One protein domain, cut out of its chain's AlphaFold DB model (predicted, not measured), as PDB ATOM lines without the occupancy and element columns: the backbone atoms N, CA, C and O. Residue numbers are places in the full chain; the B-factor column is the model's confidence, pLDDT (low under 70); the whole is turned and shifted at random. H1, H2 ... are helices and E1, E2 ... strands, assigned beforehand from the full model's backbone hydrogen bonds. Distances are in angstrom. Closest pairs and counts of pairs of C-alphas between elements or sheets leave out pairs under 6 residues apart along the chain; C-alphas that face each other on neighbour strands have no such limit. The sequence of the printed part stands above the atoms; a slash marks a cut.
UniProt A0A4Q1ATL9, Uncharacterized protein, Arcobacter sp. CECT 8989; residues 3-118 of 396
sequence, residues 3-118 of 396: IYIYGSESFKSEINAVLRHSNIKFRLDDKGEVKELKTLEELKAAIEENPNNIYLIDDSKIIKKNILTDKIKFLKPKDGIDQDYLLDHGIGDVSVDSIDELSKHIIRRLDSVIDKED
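Overview. This is residues 3 to 118 of the 396 residues of an uncharacterized protein of Arcobacter sp. CECT 8989 (UniProt A0A4Q1ATL9). A small slab of three parallel strands forms the core, with H1 packed over one of its faces and H3 over the other, while the long helix H6 passes by the E3 edge and meets H1 and H2. Beyond this body, a looping stretch with the short H4 reaches far out along the longest axis and returns to H5. The printed part has 116 residues with six named helices and three named strands, in the order E1 H1 H2 E2 H3 E3 H4 H5 H6; the sheet's order is E2 E1 E3, and the class is mostly helix. The whole is compact, with a radius of gyration of the C-alphas of 14.9 A, yet elongated in outline, spanning 47 by 28 by 24 A.

Along the chain. E1, residues 3 to 6, begins with C-alpha 3 at (-4.472, 30.723, -40.546) and is 10.1 A long. H1, residues 9 to 21, is 18.4 A long, and H2 is residues 24 to 27. E2, residues 33 to 36, is 10.1 A long, H3, residues 40 to 49, 14.2 A, and E3, residues 54 to 57, 9.7 A. H4, residues 67 to 71, begins with C-alpha 67 at (18.037, 33.411, -17.767). H5 is residues 83 to 88. H6, residues 99 to 114, is 23.0 A long and ends with C-alpha 114 at (-12.018, 43.092, -43.553).

Arrangement. E1 is the inner strand. It is parallel to E2 at 7 degrees, with N 35 and O 3 at 2.8 A, and to E3 at 14 degrees, with N 4 and O 54 at 2.8 A, both within hydrogen-bond range. E1, H1, H2 and E2 form a strand-helix-strand unit, two parallel neighbour strands with helices between, and its crossover is right-handed. E2, H3 and E3 form a split one, with E1 between its strands, also right-handed. H1 is on the sheet at a height of 9.4 A, over E1 and only just over E2, with 3 C-alphas falling on E2; it runs along the strands, at 7 degrees to E1 on the local plane. H3 is on the opposite face at a height of 10.1 A, over E1, and runs along the strands. H6 only grazes the sheet. Its residues 99 to 103 touch H1 at a steep tilt of 63 degrees, the C-alphas of Leu 19 and Ser 103 being closest at 7.0 A. H6 also touches H2, with C-alphas 24 and 107 closest at 7.3 A; H2 only grazes the sheet. H4 and H5 touch no helix and are not on the sheet; H3 and H5 are only just apart, at 8.4 A. Residues 62 to 63 pair with 81 to 82, parallel. Every O i to N i+4 pair is within hydrogen-bond range in H1, H3, H4 and H5, and 10 of 12 in H6; H2 is too short for one.

Size, cuts and confidence. The C-alphas farthest apart, those of Ile 72 and Asp 118, are 49.1 A apart. The printed part has no cut, and the link from H4 to H5 is long. The mean pLDDT of the printed part is 75.5; 37 residues are under 70, among them 65 to 76 and 112 to 118.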
ATOM      1  N   ILE A   3      -4.735  31.130 -41.932       85.12
ATOM      2  CA  ILE A   3      -4.472  30.723 -40.546       85.12
ATOM      3  C   ILE A   3      -3.437  29.601 -40.574       85.12
ATOM      4  O   ILE A   3      -3.688  28.538 -41.143       85.12
ATOM      5  N   TYR A   4      -2.289  29.821 -39.948       88.06
ATOM      6  CA  TYR A   4      -1.241  28.824 -39.777       88.06
ATOM      7  C   TYR A   4      -1.291  28.234 -38.370       88.06
ATOM      8  O   TYR A   4      -1.355  28.971 -37.394       88.06
ATOM      9  N   ILE A   5      -1.233  26.907 -38.260       87.88
ATOM     10  CA  ILE A   5      -1.230  26.189 -36.976       87.88
ATOM     11  C   ILE A   5       0.102  25.463 -36.814       87.88
ATOM     12  O   ILE A   5       0.474  24.647 -37.662       87.88
ATOM     13  N   TYR A   6       0.797  25.703 -35.707       89.12
ATOM     14  CA  TYR A   6       2.068  25.069 -35.381       89.12
ATOM     15  C   TYR A   6       2.101  24.627 -33.915       89.12
ATOM     16  O   TYR A   6       1.893  25.419 -33.004       89.12
ATOM     17  N   GLY A   7       2.357  23.342 -33.670       86.56
ATOM     18  CA  GLY A   7       2.268  22.787 -32.322       86.56
ATOM     19  C   GLY A   7       2.349  21.270 -32.266       86.56
ATOM     20  O   GLY A   7       2.679  20.609 -33.259       86.56
ATOM     21  N   SER A   8       2.047  20.721 -31.091       86.50
ATOM     22  CA  SER A   8       1.869  19.282 -30.880       86.50
ATOM     23  C   SER A   8       0.682  18.718 -31.686       86.50
ATOM     24  O   SER A   8      -0.186  19.451 -32.156       86.50
ATOM     25  N   GLU A   9       0.628  17.397 -31.880       86.88
ATOM     26  CA  GLU A   9      -0.488  16.756 -32.600       86.88
ATOM     27  C   GLU A   9      -1.825  16.918 -31.856       86.88
ATOM     28  O   GLU A   9      -2.858  17.164 -32.479       86.88
ATOM     29  N   SER A  10      -1.790  16.873 -30.519       85.56
ATOM     30  CA  SER A  10      -2.933  17.179 -29.653       85.56
ATOM     31  C   SER A  10      -3.434  18.605 -29.863       85.56
ATOM     32  O   SER A  10      -4.619  18.789 -30.129       85.56
ATOM     33  N   PHE A  11      -2.528  19.588 -29.846       86.81
ATOM     34  CA  PHE A  11      -2.866  20.991 -30.077       86.81
ATOM     35  C   PHE A  11      -3.504  21.201 -31.453       86.81
ATOM     36  O   PHE A  11      -4.561  21.812 -31.565       86.81
ATOM     37  N   LYS A  12      -2.930  20.623 -32.518       88.50
ATOM     38  CA  LYS A  12      -3.509  20.718 -33.871       88.50
ATOM     39  C   LYS A  12      -4.923  20.153 -33.931       88.50
ATOM     40  O   LYS A  12      -5.796  20.752 -34.553       88.50
ATOM     41  N   SER A  13      -5.161  19.007 -33.298       86.88
ATOM     42  CA  SER A  13      -6.488  18.385 -33.261       86.88
ATOM     43  C   SER A  13      -7.511  19.264 -32.536       86.88
ATOM     44  O   SER A  13      -8.622  19.457 -33.033       86.88
ATOM     45  N   GLU A  14      -7.120  19.833 -31.398       84.62
ATOM     46  CA  GLU A  14      -7.960  20.704 -30.576       84.62
ATOM     47  C   GLU A  14      -8.308  22.009 -31.300       84.62
ATOM     48  O   GLU A  14      -9.486  22.334 -31.461       84.62
ATOM     49  N   ILE A  15      -7.308  22.687 -31.866       86.00
ATOM     50  CA  ILE A  15      -7.505  23.901 -32.666       86.00
ATOM     51  C   ILE A  15      -8.411  23.612 -33.867       86.00
ATOM     52  O   ILE A  15      -9.353  24.354 -34.131       86.00
ATOM     53  N   ASN A  16      -8.203  22.500 -34.574       84.12
ATOM     54  CA  ASN A  16      -9.074  22.106 -35.683       84.12
ATOM     55  C   ASN A  16     -10.507  21.774 -35.241       84.12
ATOM     56  O   ASN A  16     -11.450  21.942 -36.018       84.12
ATOM     57  N   ALA A  17     -10.707  21.250 -34.031       84.50
ATOM     58  CA  ALA A  17     -12.043  21.039 -33.481       84.50
ATOM     59  C   ALA A  17     -12.738  22.381 -33.215       84.50
ATOM     60  O   ALA A  17     -13.878  22.560 -33.641       84.50
ATOM     61  N   VAL A  18     -12.025  23.342 -32.628       82.62
ATOM     62  CA  VAL A  18     -12.545  24.689 -32.356       82.62
ATOM     63  C   VAL A  18     -12.822  25.470 -33.634       82.62
ATOM     64  O   VAL A  18     -13.914  26.005 -33.796       82.62
ATOM     65  N   LEU A  19     -11.909  25.459 -34.606       81.75
ATOM     66  CA  LEU A  19     -12.113  26.116 -35.902       81.75
ATOM     67  C   LEU A  19     -13.344  25.577 -36.648       81.75
ATOM     68  O   LEU A  19     -14.026  26.334 -37.343       81.75
ATOM     69  N   ARG A  20     -13.635  24.275 -36.504       80.44
ATOM     70  CA  ARG A  20     -14.850  23.649 -37.046       80.44
ATOM     71  C   ARG A  20     -16.094  24.056 -36.268       80.44
ATOM     72  O   ARG A  20     -17.090  24.389 -36.893       80.44
ATOM     73  N   HIS A  21     -16.035  24.029 -34.940       78.50
ATOM     74  CA  HIS A  21     -17.176  24.360 -34.088       78.50
ATOM     75  C   HIS A  21     -17.595  25.830 -34.234       78.50
ATOM     76  O   HIS A  21     -18.778  26.136 -34.327       78.50
ATOM     77  N   SER A  22     -16.626  26.737 -34.342       74.44
ATOM     78  CA  SER A  22     -16.870  28.176 -34.474       74.44
ATOM     79  C   SER A  22     -17.137  28.624 -35.917       74.44
ATOM     80  O   SER A  22     -17.196  29.822 -36.179       74.44
ATOM     81  N   ASN A  23     -17.279  27.690 -36.870       75.31
ATOM     82  CA  ASN A  23     -17.493  27.969 -38.297       75.31
ATOM     83  C   ASN A  23     -16.500  28.985 -38.887       75.31
ATOM     84  O   ASN A  23     -16.809  29.694 -39.844       75.31
ATOM     85  N   ILE A  24     -15.278  29.039 -38.354       74.25
ATOM     86  CA  ILE A  24     -14.269  30.019 -38.768       74.25
ATOM     87  C   ILE A  24     -13.912  29.806 -40.238       74.25
ATOM     88  O   ILE A  24     -13.793  30.762 -40.987       74.25
ATOM     89  N   LYS A  25     -13.892  28.553 -40.706       66.94
ATOM     90  CA  LYS A  25     -13.705  28.226 -42.127       66.94
ATOM     91  C   LYS A  25     -14.771  28.833 -43.057       66.94
ATOM     92  O   LYS A  25     -14.497  28.979 -44.235       66.94
ATOM     93  N   PHE A  26     -15.969  29.132 -42.554       65.06
ATOM     94  CA  PHE A  26     -17.026  29.797 -43.323       65.06
ATOM     95  C   PHE A  26     -16.907  31.327 -43.270       65.06
ATOM     96  O   PHE A  26     -17.349  32.004 -44.186       65.06
ATOM     97  N   ARG A  27     -16.317  31.865 -42.195       65.62
ATOM     98  CA  ARG A  27     -15.992  33.294 -42.050       65.62
ATOM     99  C   ARG A  27     -14.738  33.692 -42.830       65.62
ATOM    100  O   ARG A  27     -14.584  34.848 -43.192       65.62
ATOM    101  N   LEU A  28     -13.837  32.742 -43.071       67.31
ATOM    102  CA  LEU A  28     -12.819  32.868 -44.102       67.31
ATOM    103  C   LEU A  28     -13.531  32.710 -45.450       67.31
ATOM    104  O   LEU A  28     -13.900  31.597 -45.810       67.31
ATOM    105  N   ASP A  29     -13.734  33.813 -46.170       62.31
ATOM    106  CA  ASP A  29     -14.241  33.801 -47.549       62.31
ATOM    107  C   ASP A  29     -13.393  32.897 -48.469       62.31
ATOM    108  O   ASP A  29     -12.353  32.372 -48.071       62.31
ATOM    109  N   ASP A  30     -13.762  32.775 -49.748       59.06
ATOM    110  CA  ASP A  30     -13.093  31.941 -50.771       59.06
ATOM    111  C   ASP A  30     -11.559  32.136 -50.907       59.06
ATOM    112  O   ASP A  30     -10.884  31.358 -51.586       59.06
ATOM    113  N   LYS A  31     -10.980  33.166 -50.275       58.69
ATOM    114  CA  LYS A  31      -9.538  33.469 -50.235       58.69
ATOM    115  C   LYS A  31      -8.831  33.000 -48.956       58.69
ATOM    116  O   LYS A  31      -7.626  33.226 -48.811       58.69
ATOM    117  N   GLY A  32      -9.559  32.437 -47.997       66.62
ATOM    118  CA  GLY A  32      -9.034  32.082 -46.691       66.62
ATOM    119  C   GLY A  32      -8.859  30.581 -46.485       66.62
ATOM    120  O   GLY A  32      -9.771  29.787 -46.681       66.62
ATOM    121  N   GLU A  33      -7.663  30.179 -46.053       78.69
ATOM    122  CA  GLU A  33      -7.317  28.774 -45.821       78.69
ATOM    123  C   GLU A  33      -6.711  28.569 -44.431       78.69
ATOM    124  O   GLU A  33      -6.046  29.451 -43.886       78.69
ATOM    125  N   VAL A  34      -6.902  27.368 -43.882       83.12
ATOM    126  CA  VAL A  34      -6.228  26.897 -42.664       83.12
ATOM    127  C   VAL A  34      -5.127  25.921 -43.078       83.12
ATOM    128  O   VAL A  34      -5.406  24.940 -43.772       83.12
ATOM    129  N   LYS A  35      -3.882  26.181 -42.671       84.81
ATOM    130  CA  LYS A  35      -2.705  25.362 -42.992       84.81
ATOM    131  C   LYS A  35      -1.987  24.914 -41.727       84.81
ATOM    132  O   LYS A  35      -1.615  25.717 -40.879       84.81
ATOM    133  N   GLU A  36      -1.731  23.616 -41.631       87.06
ATOM    134  CA  GLU A  36      -0.919  23.047 -40.558       87.06
ATOM    135  C   GLU A  36       0.552  23.006 -40.964       87.06
ATOM    136  O   GLU A  36       0.917  22.372 -41.956       87.06
ATOM    137  N   LEU A  37       1.403  23.633 -40.157       85.69
ATOM    138  CA  LEU A  37       2.847  23.642 -40.351       85.69
ATOM    139  C   LEU A  37       3.495  22.515 -39.547       85.69
ATOM    140  O   LEU A  37       3.068  22.186 -38.431       85.69
ATOM    141  N   LYS A  38       4.519  21.874 -40.118       82.62
ATOM    142  CA  LYS A  38       5.209  20.733 -39.490       82.62
ATOM    143  C   LYS A  38       6.605  21.081 -39.007       82.62
ATOM    144  O   LYS A  38       7.124  20.368 -38.154       82.62
ATOM    145  N   THR A  39       7.216  22.127 -39.550       85.38
ATOM    146  CA  THR A  39       8.610  22.471 -39.259       85.38
ATOM    147  C   THR A  39       8.748  23.948 -38.922       85.38
ATOM    148  O   THR A  39       8.087  24.793 -39.522       85.38
ATOM    149  N   LEU A  40       9.646  24.262 -37.985       84.44
ATOM    150  CA  LEU A  40       9.978  25.635 -37.601       84.44
ATOM    151  C   LEU A  40      10.385  26.515 -38.796       84.44
ATOM    152  O   LEU A  40      10.062  27.697 -38.831       84.44
ATOM    153  N   GLU A  41      11.085  25.949 -39.781       85.06
ATOM    154  CA  GLU A  41      11.477  26.662 -41.005       85.06
ATOM    155  C   GLU A  41      10.261  27.123 -41.820       85.06
ATOM    156  O   GLU A  41      10.251  28.246 -42.314       85.06
ATOM    157  N   GLU A  42       9.213  26.296 -41.907       86.00
ATOM    158  CA  GLU A  42       7.968  26.657 -42.594       86.00
ATOM    159  C   GLU A  42       7.236  27.777 -41.850       86.00
ATOM    160  O   GLU A  42       6.697  28.681 -42.482       86.00
ATOM    161  N   LEU A  43       7.252  27.744 -40.510       85.94
ATOM    162  CA  LEU A  43       6.680  28.804 -39.679       85.94
ATOM    163  C   LEU A  43       7.416  30.125 -39.887       85.94
ATOM    164  O   LEU A  43       6.776  31.137 -40.148       85.94
ATOM    165  N   LYS A  44       8.750  30.119 -39.829       84.75
ATOM    166  CA  LYS A  44       9.550  31.331 -40.042       84.75
ATOM    167  C   LYS A  44       9.351  31.911 -41.438       84.75
ATOM    168  O   LYS A  44       9.120  33.108 -41.552       84.75
ATOM    169  N   ALA A  45       9.355  31.068 -42.471       86.38
ATOM    170  CA  ALA A  45       9.098  31.504 -43.840       86.38
ATOM    171  C   ALA A  45       7.688  32.091 -44.003       86.38
ATOM    172  O   ALA A  45       7.529  33.131 -44.631       86.38
ATOM    173  N   ALA A  46       6.670  31.465 -43.402       84.25
ATOM    174  CA  ALA A  46       5.304  31.973 -43.456       84.25
ATOM    175  C   ALA A  46       5.168  33.330 -42.750       84.25
ATOM    176  O   ALA A  46       4.441  34.190 -43.239       84.25
ATOM    177  N   ILE A  47       5.856  33.519 -41.618       85.00
ATOM    178  CA  ILE A  47       5.915  34.786 -40.874       85.00
ATOM    179  C   ILE A  47       6.600  35.882 -41.699       85.00
ATOM    180  O   ILE A  47       6.090  36.997 -41.772       85.00
ATOM    181  N   GLU A  48       7.726  35.564 -42.340       85.00
ATOM    182  CA  GLU A  48       8.455  36.500 -43.203       85.00
ATOM    183  C   GLU A  48       7.656  36.888 -44.456       85.00
ATOM    184  O   GLU A  48       7.740  38.028 -44.909       85.00
ATOM    185  N   GLU A  49       6.882  35.958 -45.025       84.69
ATOM    186  CA  GLU A  49       6.102  36.210 -46.238       84.69
ATOM    187  C   GLU A  49       4.942  37.179 -45.978       84.69
ATOM    188  O   GLU A  49       4.723  38.087 -46.777       84.69
ATOM    189  N   ASN A  50       4.193  36.994 -44.883       80.75
ATOM    190  CA  ASN A  50       2.993  37.784 -44.593       80.75
ATOM    191  C   ASN A  50       2.673  37.846 -43.085       80.75
ATOM    192  O   ASN A  50       1.791  37.114 -42.632       80.75
ATOM    193  N   PRO A  51       3.263  38.775 -42.307       77.56
ATOM    194  CA  PRO A  51       3.053  38.857 -40.854       77.56
ATOM    195  C   PRO A  51       1.603  39.172 -40.444       77.56
ATOM    196  O   PRO A  51       1.219  38.952 -39.301       77.56
ATOM    197  N   ASN A  52       0.774  39.656 -41.376       75.81
ATOM    198  CA  ASN A  52      -0.641  39.946 -41.138       75.81
ATOM    199  C   ASN A  52      -1.519  38.690 -41.027       75.81
ATOM    200  O   ASN A  52      -2.665  38.799 -40.599       75.81
ATOM    201  N   ASN A  53      -1.014  37.516 -41.416       82.56
ATOM    202  CA  ASN A  53      -1.726  36.252 -41.253       82.56
ATOM    203  C   ASN A  53      -1.848  35.855 -39.772       82.56
ATOM    204  O   ASN A  53      -1.152  36.371 -38.902       82.56
ATOM    205  N   ILE A  54      -2.754  34.925 -39.475       82.44
ATOM    206  CA  ILE A  54      -2.964  34.452 -38.101       82.44
ATOM    207  C   ILE A  54      -2.050  33.254 -37.861       82.44
ATOM    208  O   ILE A  54      -2.119  32.270 -38.597       82.44
ATOM    209  N   TYR A  55      -1.236  33.315 -36.810       86.06
ATOM    210  CA  TYR A  55      -0.342  32.234 -36.402       86.06
ATOM    211  C   TYR A  55      -0.778  31.702 -35.042       86.06
ATOM    212  O   TYR A  55      -0.726  32.410 -34.042       86.06
ATOM    213  N   LEU A  56      -1.213  30.446 -35.014       85.94
ATOM    214  CA  LEU A  56      -1.607  29.731 -33.807       85.94
ATOM    215  C   LEU A  56      -0.461  28.817 -33.401       85.94
ATOM    216  O   LEU A  56      -0.190  27.817 -34.072       85.94
ATOM    217  N   ILE A  57       0.232  29.196 -32.331       86.44
ATOM    218  CA  ILE A  57       1.444  28.530 -31.865       86.44
ATOM    219  C   ILE A  57       1.181  27.951 -30.478       86.44
ATOM    220  O   ILE A  57       0.685  28.642 -29.598       86.44
ATOM    221  N   ASP A  58       1.516  26.679 -30.302       86.44
ATOM    222  CA  ASP A  58       1.473  25.995 -29.008       86.44
ATOM    223  C   ASP A  58       2.528  26.591 -28.059       86.44
ATOM    224  O   ASP A  58       3.701  26.704 -28.426       86.44
ATOM    225  N   ASP A  59       2.138  26.919 -26.829       81.44
ATOM    226  CA  ASP A  59       3.021  27.474 -25.796       81.44
ATOM    227  C   ASP A  59       4.274  26.625 -25.562       81.44
ATOM    228  O   ASP A  59       5.362  27.156 -25.331       81.44
ATOM    229  N   SER A  60       4.165  25.299 -25.688       80.31
ATOM    230  CA  SER A  60       5.308  24.384 -25.554       80.31
ATOM    231  C   SER A  60       6.384  24.584 -26.629       80.31
ATOM    232  O   SER A  60       7.522  24.125 -26.482       80.31
ATOM    233  N   LYS A  61       6.031  25.259 -27.726       83.19
ATOM    234  CA  LYS A  61       6.913  25.613 -28.836       83.19
ATOM    235  C   LYS A  61       7.432  27.045 -28.733       83.19
ATOM    236  O   LYS A  61       8.296  27.404 -29.527       83.19
ATOM    237  N   ILE A  62       6.970  27.845 -27.774       82.94
ATOM    238  CA  ILE A  62       7.426  29.223 -27.580       82.94
ATOM    239  C   ILE A  62       8.532  29.240 -26.526       82.94
ATOM    240  O   ILE A  62       8.329  28.929 -25.353       82.94
ATOM    241  N   ILE A  63       9.733  29.633 -26.940       80.56
ATOM    242  CA  ILE A  63      10.870  29.805 -26.042       80.56
ATOM    243  C   ILE A  63      10.790  31.217 -25.462       80.56
ATOM    244  O   ILE A  63      11.192  32.195 -26.097       80.56
ATOM    245  N   LYS A  64      10.259  31.316 -24.239       75.81
ATOM    246  CA  LYS A  64      10.290  32.551 -23.449       75.81
ATOM    247  C   LYS A  64      11.721  32.808 -22.969       75.81
ATOM    248  O   LYS A  64      12.423  31.882 -22.539       75.81
ATOM    249  N   LYS A  65      12.155  34.064 -23.045       69.00
ATOM    250  CA  LYS A  65      13.483  34.494 -22.600       69.00
ATOM    251  C   LYS A  65      13.560  34.404 -21.077       69.00
ATOM    252  O   LYS A  65      13.064  35.270 -20.366       69.00
ATOM    253  N   ASN A  66      14.154  33.328 -20.579       67.31
ATOM    254  CA  ASN A  66      14.459  33.150 -19.169       67.31
ATOM    255  C   ASN A  66      15.971  32.929 -19.050       67.31
ATOM    256  O   ASN A  66      16.568  32.207 -19.849       67.31
ATOM    257  N   ILE A  67      16.598  33.536 -18.042       63.06
ATOM    258  CA  ILE A  67      18.037  33.411 -17.767       63.06
ATOM    259  C   ILE A  67      18.448  31.926 -17.716       63.06
ATOM    260  O   ILE A  67      19.527  31.557 -18.186       63.06
ATOM    261  N   LEU A  68      17.549  31.065 -17.222       64.38
ATOM    262  CA  LEU A  68      17.738  29.619 -17.144       64.38
ATOM    263  C   LEU A  68      17.746  28.929 -18.522       64.38
ATOM    264  O   LEU A  68      18.601  28.083 -18.785       64.38
ATOM    265  N   THR A  69      16.831  29.297 -19.426       64.62
ATOM    266  CA  THR A  69      16.764  28.710 -20.776       64.62
ATOM    267  C   THR A  69      17.913  29.205 -21.652       64.62
ATOM    268  O   THR A  69      18.414  28.448 -22.483       64.62
ATOM    269  N   ASP A  70      18.389  30.433 -21.440       63.75
ATOM    270  CA  ASP A  70      19.520  31.018 -22.167       63.75
ATOM    271  C   ASP A  70      20.880  30.436 -21.764       63.75
ATOM    272  O   ASP A  70      21.739  30.226 -22.628       63.75
ATOM    273  N   LYS A  71      21.073  30.124 -20.476       64.12
ATOM    274  CA  LYS A  71      22.296  29.470 -19.985       64.12
ATOM    275  C   LYS A  71      22.300  27.965 -20.256       64.12
ATOM    276  O   LYS A  71      23.346  27.418 -20.601       64.12
ATOM    277  N   ILE A  72      21.145  27.296 -20.209       69.88
ATOM    278  CA  ILE A  72      21.063  25.840 -20.374       69.88
ATOM    279  C   ILE A  72      20.489  25.462 -21.747       69.88
ATOM    280  O   ILE A  72      19.309  25.156 -21.918       69.88
ATOM    281  N   LYS A  73      21.375  25.394 -22.747       64.19
ATOM    282  CA  LYS A  73      21.029  25.079 -24.150       64.19
ATOM    283  C   LYS A  73      20.346  23.718 -24.363       64.19
ATOM    284  O   LYS A  73      19.755  23.522 -25.420       64.19
ATOM    285  N   PHE A  74      20.425  22.778 -23.414       61.88
ATOM    286  CA  PHE A  74      19.763  21.470 -23.540       61.88
ATOM    287  C   PHE A  74      18.258  21.521 -23.221       61.88
ATOM    288  O   PHE A  74      17.522  20.663 -23.704       61.88
ATOM    289  N   LEU A  75      17.804  22.515 -22.445       65.38
ATOM    290  CA  LEU A  75      16.392  22.689 -22.086       65.38
ATOM    291  C   LEU A  75      15.573  23.351 -23.202       65.38
ATOM    292  O   LEU A  75      14.347  23.269 -23.177       65.38
ATOM    293  N   LYS A  76      16.221  23.980 -24.194       65.31
ATOM    294  CA  LYS A  76      15.513  24.587 -25.326       65.31
ATOM    295  C   LYS A  76      14.991  23.491 -26.269       65.31
ATOM    296  O   LYS A  76      15.800  22.719 -26.802       65.31
ATOM    297  N   PRO A  77      13.672  23.409 -26.525       71.38
ATOM    298  CA  PRO A  77      13.159  22.516 -27.553       71.38
ATOM    299  C   PRO A  77      13.781  22.904 -28.900       71.38
ATOM    300  O   PRO A  77      13.765  24.064 -29.296       71.38
ATOM    301  N   LYS A  78      14.340  21.928 -29.628       70.94
ATOM    302  CA  LYS A  78      14.988  22.168 -30.938       70.94
ATOM    303  C   LYS A  78      14.032  22.677 -32.021       70.94
ATOM    304  O   LYS A  78      14.478  23.150 -33.057       70.94
ATOM    305  N   ASP A  79      12.742  22.525 -31.774       74.88
ATOM    306  CA  ASP A  79      11.634  22.916 -32.636       74.88
ATOM    307  C   ASP A  79      10.844  24.055 -31.966       74.88
ATOM    308  O   ASP A  79       9.626  24.082 -32.024       74.88
ATOM    309  N   GLY A  80      11.526  24.915 -31.204       80.44
ATOM    310  CA  GLY A  80      10.923  26.074 -30.554       80.44
ATOM    311  C   GLY A  80      11.243  27.372 -31.290       80.44
ATOM    312  O   GLY A  80      12.332  27.526 -31.848       80.44
ATOM    313  N   ILE A  81      10.295  28.303 -31.287       81.69
ATOM    314  CA  ILE A  81      10.450  29.664 -31.800       81.69
ATOM    315  C   ILE A  81      10.693  30.625 -30.635       81.69
ATOM    316  O   ILE A  81      10.052  30.517 -29.592       81.69
ATOM    317  N   ASP A  82      11.637  31.551 -30.791       83.69
ATOM    318  CA  ASP A  82      11.914  32.553 -29.762       83.69
ATOM    319  C   ASP A  82      10.777  33.582 -29.705       83.69
ATOM    320  O   ASP A  82      10.317  34.069 -30.740       83.69
ATOM    321  N   GLN A  83      10.346  33.947 -28.497       80.50
ATOM    322  CA  GLN A  83       9.319  34.977 -28.312       80.50
ATOM    323  C   GLN A  83       9.763  36.335 -28.879       80.50
ATOM    324  O   GLN A  83       8.972  37.013 -29.530       80.50
ATOM    325  N   ASP A  84      11.043  36.688 -28.706       79.25
ATOM    326  CA  ASP A  84      11.645  37.900 -29.279       79.25
ATOM    327  C   ASP A  84      11.472  37.924 -30.812       79.25
ATOM    328  O   ASP A  84      11.112  38.946 -31.381       79.25
ATOM    329  N   TYR A  85      11.615  36.773 -31.484       81.38
ATOM    330  CA  TYR A  85      11.433  36.675 -32.936       81.38
ATOM    331  C   TYR A  85       9.981  36.936 -33.362       81.38
ATOM    332  O   TYR A  85       9.746  37.562 -34.393       81.38
ATOM    333  N   LEU A  86       9.004  36.456 -32.588       82.12
ATOM    334  CA  LEU A  86       7.583  36.707 -32.850       82.12
ATOM    335  C   LEU A  86       7.241  38.189 -32.661       82.12
ATOM    336  O   LEU A  86       6.561  38.773 -33.504       82.12
ATOM    337  N   LEU A  87       7.764  38.803 -31.597       81.00
ATOM    338  CA  LEU A  87       7.615  40.233 -31.312       81.00
ATOM    339  C   LEU A  87       8.228  41.099 -32.421       81.00
ATOM    340  O   LEU A  87       7.576  42.024 -32.898       81.00
ATOM    341  N   ASP A  88       9.432  40.753 -32.886       80.69
ATOM    342  CA  ASP A  88      10.137  41.471 -33.957       80.69
ATOM    343  C   ASP A  88       9.349  41.490 -35.281       80.69
ATOM    344  O   ASP A  88       9.449  42.445 -36.051       80.69
ATOM    345  N   HIS A  89       8.540  40.457 -35.540       77.81
ATOM    346  CA  HIS A  89       7.696  40.349 -36.737       77.81
ATOM    347  C   HIS A  89       6.256  40.839 -36.512       77.81
ATOM    348  O   HIS A  89       5.404  40.665 -37.383       77.81
ATOM    349  N   GLY A  90       5.963  41.460 -35.364       65.75
ATOM    350  CA  GLY A  90       4.635  41.998 -35.053       65.75
ATOM    351  C   GLY A  90       3.588  40.942 -34.677       65.75
ATOM    352  O   GLY A  90       2.394  41.232 -34.714       65.75
ATOM    353  N   ILE A  91       4.020  39.734 -34.301       70.69
ATOM    354  CA  ILE A  91       3.177  38.599 -33.869       70.69
ATOM    355  C   ILE A  91       3.182  38.493 -32.328       70.69
ATOM    356  O   ILE A  91       3.073  37.425 -31.735       70.69
ATOM    357  N   GLY A  92       3.338  39.626 -31.646       60.41
ATOM    358  CA  GLY A  92       3.304  39.709 -30.188       60.41
ATOM    359  C   GLY A  92       1.907  40.024 -29.658       60.41
ATOM    360  O   GLY A  92       1.204  40.841 -30.244       60.41
ATOM    361  N   ASP A  93       1.572  39.421 -28.516       57.22
ATOM    362  CA  ASP A  93       0.475  39.789 -27.601       57.22
ATOM    363  C   ASP A  93      -0.938  39.269 -27.859       57.22
ATOM    364  O   ASP A  93      -1.925  39.945 -27.573       57.22
ATOM    365  N   VAL A  94      -1.073  38.006 -28.265       63.47
ATOM    366  CA  VAL A  94      -2.334  37.295 -28.011       63.47
ATOM    367  C   VAL A  94      -2.055  35.891 -27.497       63.47
ATOM    368  O   VAL A  94      -2.205  34.900 -28.209       63.47
ATOM    369  N   SER A  95      -1.635  35.799 -26.237       60.75
ATOM    370  CA  SER A  95      -1.885  34.581 -25.472       60.75
ATOM    371  C   SER A  95      -3.374  34.552 -25.144       60.75
ATOM    372  O   SER A  95      -3.891  35.499 -24.555       60.75
ATOM    373  N   VAL A  96      -4.066  33.506 -25.579       65.69
ATOM    374  CA  VAL A  96      -5.468  33.271 -25.225       65.69
ATOM    375  C   VAL A  96      -5.497  32.214 -24.138       65.69
ATOM    376  O   VAL A  96      -4.979  31.117 -24.340       65.69
ATOM    377  N   ASP A  97      -6.108  32.546 -23.004       60.91
ATOM    378  CA  ASP A  97      -6.154  31.669 -21.830       60.91
ATOM    379  C   ASP A  97      -7.124  30.493 -22.029       60.91
ATOM    380  O   ASP A  97      -7.052  29.479 -21.332       60.91
ATOM    381  N   SER A  98      -8.029  30.604 -23.010       61.88
ATOM    382  CA  SER A  98      -8.997  29.568 -23.354       61.88
ATOM    383  C   SER A  98      -9.141  29.372 -24.859       61.88
ATOM    384  O   SER A  98      -9.229  30.315 -25.649       61.88
ATOM    385  N   ILE A  99      -9.271  28.106 -25.252       69.38
ATOM    386  CA  ILE A  99      -9.563  27.698 -26.627       69.38
ATOM    387  C   ILE A  99     -10.912  28.255 -27.128       69.38
ATOM    388  O   ILE A  99     -11.098  28.436 -28.328       69.38
ATOM    389  N   ASP A 100     -11.854  28.563 -26.227       68.62
ATOM    390  CA  ASP A 100     -13.128  29.204 -26.584       68.62
ATOM    391  C   ASP A 100     -12.925  30.681 -26.960       68.62
ATOM    392  O   ASP A 100     -13.460  31.174 -27.959       68.62
ATOM    393  N   GLU A 101     -12.062  31.371 -26.216       72.12
ATOM    394  CA  GLU A 101     -11.702  32.769 -26.454       72.12
ATOM    395  C   GLU A 101     -10.885  32.941 -27.738       72.12
ATOM    396  O   GLU A 101     -11.058  33.926 -28.460       72.12
ATOM    397  N   LEU A 102     -10.083  31.931 -28.095       77.38
ATOM    398  CA  LEU A 102      -9.354  31.885 -29.358       77.38
ATOM    399  C   LEU A 102     -10.278  32.122 -30.556       77.38
ATOM    400  O   LEU A 102      -9.928  32.860 -31.475       77.38
ATOM    401  N   SER A 103     -11.470  31.524 -30.552       75.12
ATOM    402  CA  SER A 103     -12.396  31.666 -31.671       75.12
ATOM    403  C   SER A 103     -12.902  33.101 -31.835       75.12
ATOM    404  O   SER A 103     -12.887  33.633 -32.946       75.12
ATOM    405  N   LYS A 104     -13.254  33.764 -30.726       76.69
ATOM    406  CA  LYS A 104     -13.648  35.180 -30.699       76.69
ATOM    407  C   LYS A 104     -12.500  36.076 -31.143       76.69
ATOM    408  O   LYS A 104     -12.714  37.011 -31.910       76.69
ATOM    409  N   HIS A 105     -11.282  35.769 -30.703       73.94
ATOM    410  CA  HIS A 105     -10.105  36.541 -31.070       73.94
ATOM    411  C   HIS A 105      -9.783  36.431 -32.567       73.94
ATOM    412  O   HIS A 105      -9.521  37.441 -33.218       73.94
ATOM    413  N   ILE A 106      -9.851  35.220 -33.129       77.12
ATOM    414  CA  ILE A 106      -9.677  34.991 -34.567       77.12
ATOM    415  C   ILE A 106     -10.725  35.773 -35.358       77.12
ATOM    416  O   ILE A 106     -10.363  36.450 -36.315       77.12
ATOM    417  N   ILE A 107     -11.996  35.723 -34.945       76.75
ATOM    418  CA  ILE A 107     -13.081  36.468 -35.600       76.75
ATOM    419  C   ILE A 107     -12.804  37.972 -35.545       76.75
ATOM    420  O   ILE A 107     -12.761  38.611 -36.586       76.75
ATOM    421  N   ARG A 108     -12.480  38.523 -34.370       73.88
ATOM    422  CA  ARG A 108     -12.167  39.952 -34.219       73.88
ATOM    423  C   ARG A 108     -10.988  40.394 -35.089       73.88
ATOM    424  O   ARG A 108     -10.978  41.507 -35.606       73.88
ATOM    425  N   ARG A 109      -9.971  39.539 -35.237       73.50
ATOM    426  CA  ARG A 109      -8.812  39.806 -36.098       73.50
ATOM    427  C   ARG A 109      -9.178  39.735 -37.582       73.50
ATOM    428  O   ARG A 109      -8.645  40.531 -38.344       73.50
ATOM    429  N   LEU A 110     -10.048  38.804 -37.979       72.31
ATOM    430  CA  LEU A 110     -10.567  38.713 -39.346       72.31
ATOM    431  C   LEU A 110     -11.411  39.944 -39.688       72.31
ATOM    432  O   LEU A 110     -11.124  40.592 -40.687       72.31
ATOM    433  N   ASP A 111     -12.353  40.316 -38.822       70.12
ATOM    434  CA  ASP A 111     -13.219  41.485 -39.009       70.12
ATOM    435  C   ASP A 111     -12.385  42.777 -39.099       70.12
ATOM    436  O   ASP A 111     -12.534  43.546 -40.037       70.12
ATOM    437  N   SER A 112     -11.379  42.950 -38.230       67.50
ATOM    438  CA  SER A 112     -10.473  44.113 -38.280       67.50
ATOM    439  C   SER A 112      -9.611  44.205 -39.547       67.50
ATOM    440  O   SER A 112      -9.032  45.265 -39.803       67.50
ATOM    441  N   VAL A 113      -9.419  43.106 -40.277       63.84
ATOM    442  CA  VAL A 113      -8.716  43.114 -41.568       63.84
ATOM    443  C   VAL A 113      -9.701  43.343 -42.711       63.84
ATOM    444  O   VAL A 113      -9.345  44.032 -43.659       63.84
ATOM    445  N   ILE A 114     -10.931  42.838 -42.597       59.06
ATOM    446  CA  ILE A 114     -12.018  43.092 -43.553       59.06
ATOM    447  C   ILE A 114     -12.399  44.579 -43.550       59.06
ATOM    448  O   ILE A 114     -12.442  45.185 -44.616       59.06
ATOM    449  N   ASP A 115     -12.508  45.210 -42.376       54.03
ATOM    450  CA  ASP A 115     -12.782  46.651 -42.237       54.03
ATOM    451  C   ASP A 115     -11.687  47.554 -42.850       54.03
ATOM    452  O   ASP A 115     -11.881  48.758 -42.985       54.03
ATOM    453  N   LYS A 116     -10.516  46.993 -43.192       53.81
ATOM    454  CA  LYS A 116      -9.425  47.688 -43.900       53.81
ATOM    455  C   LYS A 116      -9.356  47.360 -45.392       53.81
ATOM    456  O   LYS A 116      -8.579  47.990 -46.093       53.81
ATOM    457  N   GLU A 117     -10.057  46.325 -45.859       52.09
ATOM    458  CA  GLU A 117     -10.199  46.032 -47.294       52.09
ATOM    459  C   GLU A 117     -11.442  46.716 -47.879       52.09
ATOM    460  O   GLU A 117     -11.450  47.041 -49.066       52.09
ATOM    461  N   ASP A 118     -12.451  47.006 -47.051       46.47
ATOM    462  CA  ASP A 118     -13.541  47.925 -47.380       46.47
ATOM    463  C   ASP A 118     -13.075  49.379 -47.193       46.47
ATOM    464  O   ASP A 118     -13.617  50.136 -46.385       46.47
TER     465      ASP A 118